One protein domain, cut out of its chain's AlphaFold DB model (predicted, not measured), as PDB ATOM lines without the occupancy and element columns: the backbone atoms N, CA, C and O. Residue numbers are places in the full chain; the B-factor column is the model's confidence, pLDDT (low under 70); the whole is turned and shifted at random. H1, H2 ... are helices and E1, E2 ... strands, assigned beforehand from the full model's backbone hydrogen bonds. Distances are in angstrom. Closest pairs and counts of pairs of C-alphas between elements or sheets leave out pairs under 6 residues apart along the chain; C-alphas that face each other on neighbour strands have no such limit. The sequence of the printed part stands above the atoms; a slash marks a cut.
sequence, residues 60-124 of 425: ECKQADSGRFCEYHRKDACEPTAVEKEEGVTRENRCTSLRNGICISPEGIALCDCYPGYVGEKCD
ATOM      1  N   GLU A  60     205.184 219.890 114.319       55.62
ATOM      2  CA  GLU A  60     204.458 218.983 113.424       55.62
ATOM      3  C   GLU A  60     205.472 218.161 112.621       55.62
ATOM      4  O   GLU A  60     206.173 218.686 111.754       55.62
ATOM      5  N   CYS A  61     205.570 216.869 112.921       68.44
ATOM      6  CA  CYS A  61     206.506 215.984 112.241       68.44
ATOM      7  C   CYS A  61     206.033 215.641 110.830       68.44
ATOM      8  O   CYS A  61     204.847 215.428 110.582       68.44
ATOM      9  N   LYS A  62     206.978 215.579 109.886       67.62
ATOM     10  CA  LYS A  62     206.697 215.107 108.528       67.62
ATOM     11  C   LYS A  62     206.804 213.585 108.482       67.62
ATOM     12  O   LYS A  62     207.703 213.010 109.084       67.62
ATOM     13  N   GLN A  63     205.939 212.956 107.686       71.38
ATOM     14  CA  GLN A  63     205.915 211.501 107.490       71.38
ATOM     15  C   GLN A  63     205.680 210.755 108.815       71.38
ATOM     16  O   GLN A  63     204.763 211.101 109.550       71.38
ATOM     17  N   ALA A  64     206.469 209.720 109.105       67.00
ATOM     18  CA  ALA A  64     206.323 208.913 110.307       67.00
ATOM     19  C   ALA A  64     207.171 209.415 111.485       67.00
ATOM     20  O   ALA A  64     207.141 208.791 112.540       67.00
ATOM     21  N   ASP A  65     207.912 210.515 111.366       73.31
ATOM     22  CA  ASP A  65     208.765 210.990 112.459       73.31
ATOM     23  C   ASP A  65     207.948 211.288 113.733       73.31
ATOM     24  O   ASP A  65     206.766 211.632 113.688       73.31
ATOM     25  N   SER A  66     208.563 211.075 114.894       66.50
ATOM     26  CA  SER A  66     207.910 211.148 116.204       66.50
ATOM     27  C   SER A  66     208.786 211.888 117.211       66.50
ATOM     28  O   SER A  66     209.998 211.993 117.049       66.50
ATOM     29  N   GLY A  67     208.178 212.355 118.299       65.69
ATOM     30  CA  GLY A  67     208.855 213.111 119.354       65.69
ATOM     31  C   GLY A  67     208.359 214.546 119.420       65.69
ATOM     32  O   GLY A  67     207.666 215.022 118.525       65.69
ATOM     33  N   ARG A  68     208.693 215.242 120.507       63.31
ATOM     34  CA  ARG A  68     208.258 216.635 120.702       63.31
ATOM     35  C   ARG A  68     208.927 217.582 119.697       63.31
ATOM     36  O   ARG A  68     208.361 218.623 119.365       63.31
ATOM     37  N   PHE A  69     210.098 217.184 119.210       63.78
ATOM     38  CA  PHE A  69     210.930 217.888 118.242       63.78
ATOM     39  C   PHE A  69     211.214 217.034 116.995       63.78
ATOM     40  O   PHE A  69     212.137 217.345 116.246       63.78
ATOM     41  N   CYS A  70     210.433 215.971 116.761       69.06
ATOM     42  CA  CYS A  70     210.626 215.027 115.653       69.06
ATOM     43  C   CYS A  70     212.010 214.355 115.650       69.06
ATOM     44  O   CYS A  70     212.567 214.037 114.604       69.06
ATOM     45  N   GLU A  71     212.576 214.159 116.839       66.62
ATOM     46  CA  GLU A  71     213.907 213.601 117.056       66.62
ATOM     47  C   GLU A  71     213.980 212.079 116.832       66.62
ATOM     48  O   GLU A  71     215.070 211.521 116.693       66.62
ATOM     49  N   TYR A  72     212.829 211.398 116.787       67.75
ATOM     50  CA  TYR A  72     212.737 209.966 116.518       67.75
ATOM     51  C   TYR A  72     212.306 209.721 115.075       67.75
ATOM     52  O   TYR A  72     211.120 209.793 114.745       67.75
ATOM     53  N   HIS A  73     213.271 209.364 114.232       73.31
ATOM     54  CA  HIS A  73     213.002 208.990 112.849       73.31
ATOM     55  C   HIS A  73     212.438 207.571 112.763       73.31
ATOM     56  O   HIS A  73     213.087 206.615 113.200       73.31
ATOM     57  N   ARG A  74     211.243 207.436 112.187       77.56
ATOM     58  CA  ARG A  74     210.584 206.142 111.946       77.56
ATOM     59  C   ARG A  74     210.474 205.897 110.450       77.56
ATOM     60  O   ARG A  74     210.226 206.824 109.685       77.56
ATOM     61  N   LYS A  75     210.643 204.647 110.019       77.62
ATOM     62  CA  LYS A  75     210.515 204.283 108.596       77.62
ATOM     63  C   LYS A  75     209.089 204.440 108.092       77.62
ATOM     64  O   LYS A  75     208.875 204.835 106.952       77.62
ATOM     65  N   ASP A  76     208.131 204.085 108.937       81.88
ATOM     66  CA  ASP A  76     206.708 204.168 108.663       81.88
ATOM     67  C   ASP A  76     205.917 204.279 109.974       81.88
ATOM     68  O   ASP A  76     206.457 204.130 111.073       81.88
ATOM     69  N   ALA A  77     204.618 204.555 109.863       82.88
ATOM     70  CA  ALA A  77     203.746 204.710 111.025       82.88
ATOM     71  C   ALA A  77     203.556 203.402 111.817       82.88
ATOM     72  O   ALA A  77     203.160 203.438 112.982       82.88
ATOM     73  N   CYS A  78     203.868 202.250 111.214       84.44
ATOM     74  CA  CYS A  78     203.799 200.953 111.876       84.44
ATOM     75  C   CYS A  78     204.922 200.750 112.896       84.44
ATOM     76  O   CYS A  78     204.764 199.944 113.819       84.44
ATOM     77  N   GLU A  79     206.036 201.476 112.788       86.38
ATOM     78  CA  GLU A  79     207.057 201.476 113.832       86.38
ATOM     79  C   GLU A  79     206.545 202.184 115.109       86.38
ATOM     80  O   GLU A  79     205.917 203.249 115.035       86.38
ATOM     81  N   PRO A  80     206.761 201.594 116.300       82.94
ATOM     82  CA  PRO A  80     206.342 202.185 117.568       82.94
ATOM     83  C   PRO A  80     207.077 203.494 117.861       82.94
ATOM     84  O   PRO A  80     208.274 203.632 117.600       82.94
ATOM     85  N   THR A  81     206.351 204.456 118.421       81.50
ATOM     86  CA  THR A  81     206.923 205.664 119.025       81.50
ATOM     87  C   THR A  81     207.740 205.315 120.274       81.50
ATOM     88  O   THR A  81     207.650 204.210 120.809       81.50
ATOM     89  N   ALA A  82     208.544 206.261 120.772       75.19
ATOM     90  CA  ALA A  82     209.311 206.065 122.006       75.19
ATOM     91  C   ALA A  82     208.407 205.721 123.208       75.19
ATOM     92  O   ALA A  82     208.748 204.833 123.981       75.19
ATOM     93  N   VAL A  83     207.232 206.357 123.299       79.06
ATOM     94  CA  VAL A  83     206.231 206.098 124.349       79.06
ATOM     95  C   VAL A  83     205.621 204.706 124.187       79.06
ATOM     96  O   VAL A  83     205.629 203.913 125.121       79.06
ATOM     97  N   GLU A  84     205.180 204.357 122.977       80.56
ATOM     98  CA  GLU A  84     204.631 203.025 122.681       80.56
ATOM     99  C   GLU A  84     205.657 201.911 122.962       80.56
ATOM    100  O   GLU A  84     205.307 200.834 123.438       80.56
ATOM    101  N   LYS A  85     206.945 202.167 122.718       83.56
ATOM    102  CA  LYS A  85     208.025 201.221 123.011       83.56
ATOM    103  C   LYS A  85     208.239 201.018 124.516       83.56
ATOM    104  O   LYS A  85     208.557 199.902 124.923       83.56
ATOM    105  N   GLU A  86     208.063 202.060 125.330       83.06
ATOM    106  CA  GLU A  86     208.069 201.955 126.800       83.06
ATOM    107  C   GLU A  86     206.865 201.152 127.314       83.06
ATOM    108  O   GLU A  86     207.001 200.376 128.259       83.06
ATOM    109  N   GLU A  87     205.723 201.249 126.630       83.12
ATOM    110  CA  GLU A  87     204.532 200.423 126.873       83.12
ATOM    111  C   GLU A  87     204.659 198.986 126.323       83.12
ATOM    112  O   GLU A  87     203.753 198.167 126.479       83.12
ATOM    113  N   GLY A  88     205.795 198.645 125.705       83.69
ATOM    114  CA  GLY A  88     206.076 197.310 125.179       83.69
ATOM    115  C   GLY A  88     205.457 197.022 123.808       83.69
ATOM    116  O   GLY A  88     205.415 195.863 123.390       83.69
ATOM    117  N   VAL A  89     204.996 198.041 123.081       83.44
ATOM    118  CA  VAL A  89     204.511 197.900 121.706       83.44
ATOM    119  C   VAL A  89     205.699 197.716 120.759       83.44
ATOM    120  O   VAL A  89     206.664 198.483 120.744       83.44
ATOM    121  N   THR A  90     205.618 196.684 119.935       85.81
ATOM    122  CA  THR A  90     206.525 196.364 118.840       85.81
ATOM    123  C   THR A  90     205.755 196.379 117.522       85.81
ATOM    124  O   THR A  90     204.522 196.384 117.489       85.81
ATOM    125  N   ARG A  91     206.471 196.365 116.395       83.25
ATOM    126  CA  ARG A  91     205.835 196.315 115.070       83.25
ATOM    127  C   ARG A  91     204.933 195.082 114.924       83.25
ATOM    128  O   ARG A  91     203.913 195.130 114.247       83.25
ATOM    129  N   GLU A  92     205.309 193.987 115.574       81.56
ATOM    130  CA  GLU A  92     204.658 192.683 115.484       81.56
ATOM    131  C   GLU A  92     203.413 192.559 116.366       81.56
ATOM    132  O   GLU A  92     202.518 191.779 116.039       81.56
ATOM    133  N   ASN A  93     203.352 193.294 117.482       83.31
ATOM    134  CA  ASN A  93     202.225 193.249 118.418       83.31
ATOM    135  C   ASN A  93     201.251 194.433 118.265       83.31
ATOM    136  O   ASN A  93     200.199 194.429 118.900       83.31
ATOM    137  N   ARG A  94     201.560 195.412 117.397       83.69
ATOM    138  CA  ARG A  94     200.683 196.560 117.107       83.69
ATOM    139  C   ARG A  94     199.276 196.120 116.679       83.69
ATOM    140  O   ARG A  94     198.300 196.699 117.139       83.69
ATOM    141  N   CYS A  95     199.182 195.060 115.874       84.38
ATOM    142  CA  CYS A  95     197.922 194.426 115.461       84.38
ATOM    143  C   CYS A  95     197.631 193.153 116.271       84.38
ATOM    144  O   CYS A  95     197.255 192.124 115.710       84.38
ATOM    145  N   THR A  96     197.887 193.204 117.584       80.44
ATOM    146  CA  THR A  96     197.828 192.089 118.551       80.44
ATOM    147  C   THR A  96     198.886 191.006 118.305       80.44
ATOM    148  O   THR A  96     199.655 190.661 119.203       80.44
ATOM    149  N   SER A  97     198.965 190.465 117.088       74.50
ATOM    150  CA  SER A  97     199.949 189.471 116.667       74.50
ATOM    151  C   SER A  97     200.038 189.391 115.140       74.50
ATOM    152  O   SER A  97     199.026 189.502 114.452       74.50
ATOM    153  N   LEU A  98     201.211 189.007 114.623       72.81
ATOM    154  CA  LEU A  98     201.442 188.552 113.237       72.81
ATOM    155  C   LEU A  98     200.523 187.406 112.770       72.81
ATOM    156  O   LEU A  98     200.591 187.016 111.609       72.81
ATOM    157  N   ARG A  99     199.728 186.806 113.663       73.56
ATOM    158  CA  ARG A  99     198.725 185.784 113.325       73.56
ATOM    159  C   ARG A  99     197.325 186.346 113.096       73.56
ATOM    160  O   ARG A  99     196.543 185.689 112.416       73.56
ATOM    161  N   ASN A 100     197.031 187.532 113.625       80.19
ATOM    162  CA  ASN A 100     195.701 188.139 113.557       80.19
ATOM    163  C   ASN A 100     195.637 189.284 112.544       80.19
ATOM    164  O   ASN A 100     194.574 189.534 111.993       80.19
ATOM    165  N   GLY A 101     196.763 189.933 112.241       84.25
ATOM    166  CA  GLY A 101     196.847 190.929 111.177       84.25
ATOM    167  C   GLY A 101     198.269 191.411 110.917       84.25
ATOM    168  O   GLY A 101     199.208 191.065 111.641       84.25
ATOM    169  N   ILE A 102     198.426 192.217 109.871       88.31
ATOM    170  CA  ILE A 102     199.669 192.915 109.537       88.31
ATOM    171  C   ILE A 102     199.446 194.423 109.606       88.31
ATOM    172  O   ILE A 102     198.399 194.923 109.209       88.31
ATOM    173  N   CYS A 103     200.433 195.168 110.099       87.44
ATOM    174  CA  CYS A 103     200.349 196.623 110.064       87.44
ATOM    175  C   CYS A 103     200.730 197.140 108.674       87.44
ATOM    176  O   CYS A 103     201.816 196.835 108.167       87.44
ATOM    177  N   ILE A 104     199.850 197.953 108.101       87.56
ATOM    178  CA  ILE A 104     200.052 198.719 106.876       87.56
ATOM    179  C   ILE A 104     199.996 200.213 107.198       87.56
ATOM    180  O   ILE A 104     199.323 200.635 108.133       87.56
ATOM    181  N   SER A 105     200.708 201.030 106.425       84.19
ATOM    182  CA  SER A 105     200.716 202.478 106.635       84.19
ATOM    183  C   SER A 105     200.403 203.270 105.366       84.19
ATOM    184  O   SER A 105     201.299 203.932 104.824       84.19
ATOM    185  N   PRO A 106     199.171 203.190 104.833       77.31
ATOM    186  CA  PRO A 106     198.774 204.060 103.736       77.31
ATOM    187  C   PRO A 106     198.810 205.517 104.220       77.31
ATOM    188  O   PRO A 106     198.333 205.837 105.305       77.31
ATOM    189  N   GLU A 107     199.451 206.390 103.440       71.25
ATOM    190  CA  GLU A 107     199.496 207.843 103.686       71.25
ATOM    191  C   GLU A 107     200.074 208.274 105.055       71.25
ATOM    192  O   GLU A 107     199.853 209.391 105.509       71.25
ATOM    193  N   GLY A 108     200.873 207.415 105.703       70.94
ATOM    194  CA  GLY A 108     201.531 207.738 106.977       70.94
ATOM    195  C   GLY A 108     200.670 207.517 108.224       70.94
ATOM    196  O   GLY A 108     201.064 207.945 109.306       70.94
ATOM    197  N   ILE A 109     199.539 206.818 108.103       76.69
ATOM    198  CA  ILE A 109     198.674 206.428 109.227       76.69
ATOM    199  C   ILE A 109     198.850 204.933 109.490       76.69
ATOM    200  O   ILE A 109     198.798 204.148 108.552       76.69
ATOM    201  N   ALA A 110     199.058 204.517 110.740       81.38
ATOM    202  CA  ALA A 110     199.176 203.099 111.082       81.38
ATOM    203  C   ALA A 110     197.792 202.431 111.096       81.38
ATOM    204  O   ALA A 110     196.947 202.802 111.906       81.38
ATOM    205  N   LEU A 111     197.575 201.444 110.228       85.00
ATOM    206  CA  LEU A 111     196.340 200.664 110.134       85.00
ATOM    207  C   LEU A 111     196.657 199.168 110.182       85.00
ATOM    208  O   LEU A 111     197.694 198.727 109.692       85.00
ATOM    209  N   CYS A 112     195.757 198.376 110.753       88.12
ATOM    210  CA  CYS A 112     195.893 196.925 110.789       88.12
ATOM    211  C   CYS A 112     195.051 196.275 109.688       88.12
ATOM    212  O   CYS A 112     193.830 196.384 109.686       88.12
ATOM    213  N   ASP A 113     195.714 195.586 108.763       87.00
ATOM    214  CA  ASP A 113     195.075 194.690 107.803       87.00
ATOM    215  C   ASP A 113     194.891 193.321 108.469       87.00
ATOM    216  O   ASP A 113     195.850 192.565 108.673       87.00
ATOM    217  N   CYS A 114     193.667 193.050 108.915       86.44
ATOM    218  CA  CYS A 114     193.358 191.860 109.692       86.44
ATOM    219  C   CYS A 114     193.284 190.613 108.814       86.44
ATOM    220  O   CYS A 114     192.639 190.583 107.765       86.44
ATOM    221  N   TYR A 115     193.901 189.533 109.289       83.69
ATOM    222  CA  TYR A 115     193.716 188.231 108.681       83.69
ATOM    223  C   TYR A 115     192.266 187.784 108.820       83.69
ATOM    224  O   TYR A 115     191.561 188.157 109.762       83.69
ATOM    225  N   PRO A 116     191.785 186.954 107.888       76.00
ATOM    226  CA  PRO A 116     190.358 186.857 107.729       76.00
ATOM    227  C   PRO A 116     189.748 186.023 108.869       76.00
ATOM    228  O   PRO A 116     190.232 184.930 109.175       76.00
ATOM    229  N   GLY A 117     188.687 186.537 109.492       73.12
ATOM    230  CA  GLY A 117     188.150 186.038 110.767       73.12
ATOM    231  C   GLY A 117     188.482 186.932 111.969       73.12
ATOM    232  O   GLY A 117     187.953 186.699 113.049       73.12
ATOM    233  N   TYR A 118     189.323 187.955 111.794       81.62
ATOM    234  CA  TYR A 118     189.589 188.983 112.798       81.62
ATOM    235  C   TYR A 118     189.153 190.358 112.295       81.62
ATOM    236  O   TYR A 118     189.273 190.658 111.107       81.62
ATOM    237  N   VAL A 119     188.657 191.186 113.207       78.62
ATOM    238  CA  VAL A 119     188.205 192.563 112.979       78.62
ATOM    239  C   VAL A 119     188.606 193.446 114.167       78.62
ATOM    240  O   VAL A 119     189.155 192.966 115.161       78.62
ATOM    241  N   GLY A 120     188.337 194.748 114.063       79.00
ATOM    242  CA  GLY A 120     188.723 195.746 115.062       79.00
ATOM    243  C   GLY A 120     190.015 196.477 114.696       79.00
ATOM    244  O   GLY A 120     190.758 196.056 113.814       79.00
ATOM    245  N   GLU A 121     190.289 197.586 115.384       81.88
ATOM    246  CA  GLU A 121     191.440 198.461 115.101       81.88
ATOM    247  C   GLU A 121     192.788 197.733 115.253       81.88
ATOM    248  O   GLU A 121     193.753 198.050 114.561       81.88
ATOM    249  N   LYS A 122     192.843 196.719 116.130       81.50
ATOM    250  CA  LYS A 122     194.041 195.919 116.417       81.50
ATOM    251  C   LYS A 122     193.889 194.438 116.062       81.50
ATOM    252  O   LYS A 122     194.723 193.642 116.491       81.50
ATOM    253  N   CYS A 123     192.860 194.047 115.308       85.06
ATOM    254  CA  CYS A 123     192.577 192.640 114.985       85.06
ATOM    255  C   CYS A 123     192.452 191.738 116.231       85.06
ATOM    256  O   CYS A 123     192.908 190.590 116.259       85.06
ATOM    257  N   ASP A 124     191.889 192.289 117.298       83.06
ATOM    258  CA  ASP A 124     191.689 191.649 118.596       83.06
ATOM    259  C   ASP A 124     190.331 190.943 118.700       83.06
ATOM    260  O   ASP A 124     190.168 190.028 119.508       83.06
TER     261      ASP A 124
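What this domain is: This is residues 60 to 124 of the 425 residues of a protein of Ancylostoma ceylanicum (UniProt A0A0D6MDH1). With little regular structure, the domain is an elongated run of loops: residues 60 to 77 coil at one end, a small hairpin of E1 and E2 lies toward the other, and the short helix H1 sits to one side between them. The 65 printed residues, with one named helix and then two antiparallel strands, are mixed in class; named elements hold only 13. The whole is compact, radius of gyration of the C-alphas 12.2 A, spanning 40 by 25 by 15 A.

Where its parts are: Residues 60 to 81 have no named element. H1, residues 82 to 86, begins at C-alpha 82 (209.311, 206.065, 122.006) and is 6.4 A long. E1, residues 101 to 104, measures 9.5 A. E2, residues 111 to 114, measures 9.3 A and ends at C-alpha 114 (193.358, 191.860, 109.692).

How they stand to each other: The hairpin E1 and E2 is antiparallel at 149 degrees, with N 102 and O 113 within hydrogen-bond range at 2.9 A. H1 and E2 are apart. In H1 every O i to N i+4 pair is within hydrogen-bond range.

The domain as a whole: The farthest C-alphas, of Phe 69 and Gly 117, are 39.9 A apart. The printed part has no cut. H1 to E1 is a long link. pLDDT is under 70 at residues 60 to 62, 64 and 66 to 72.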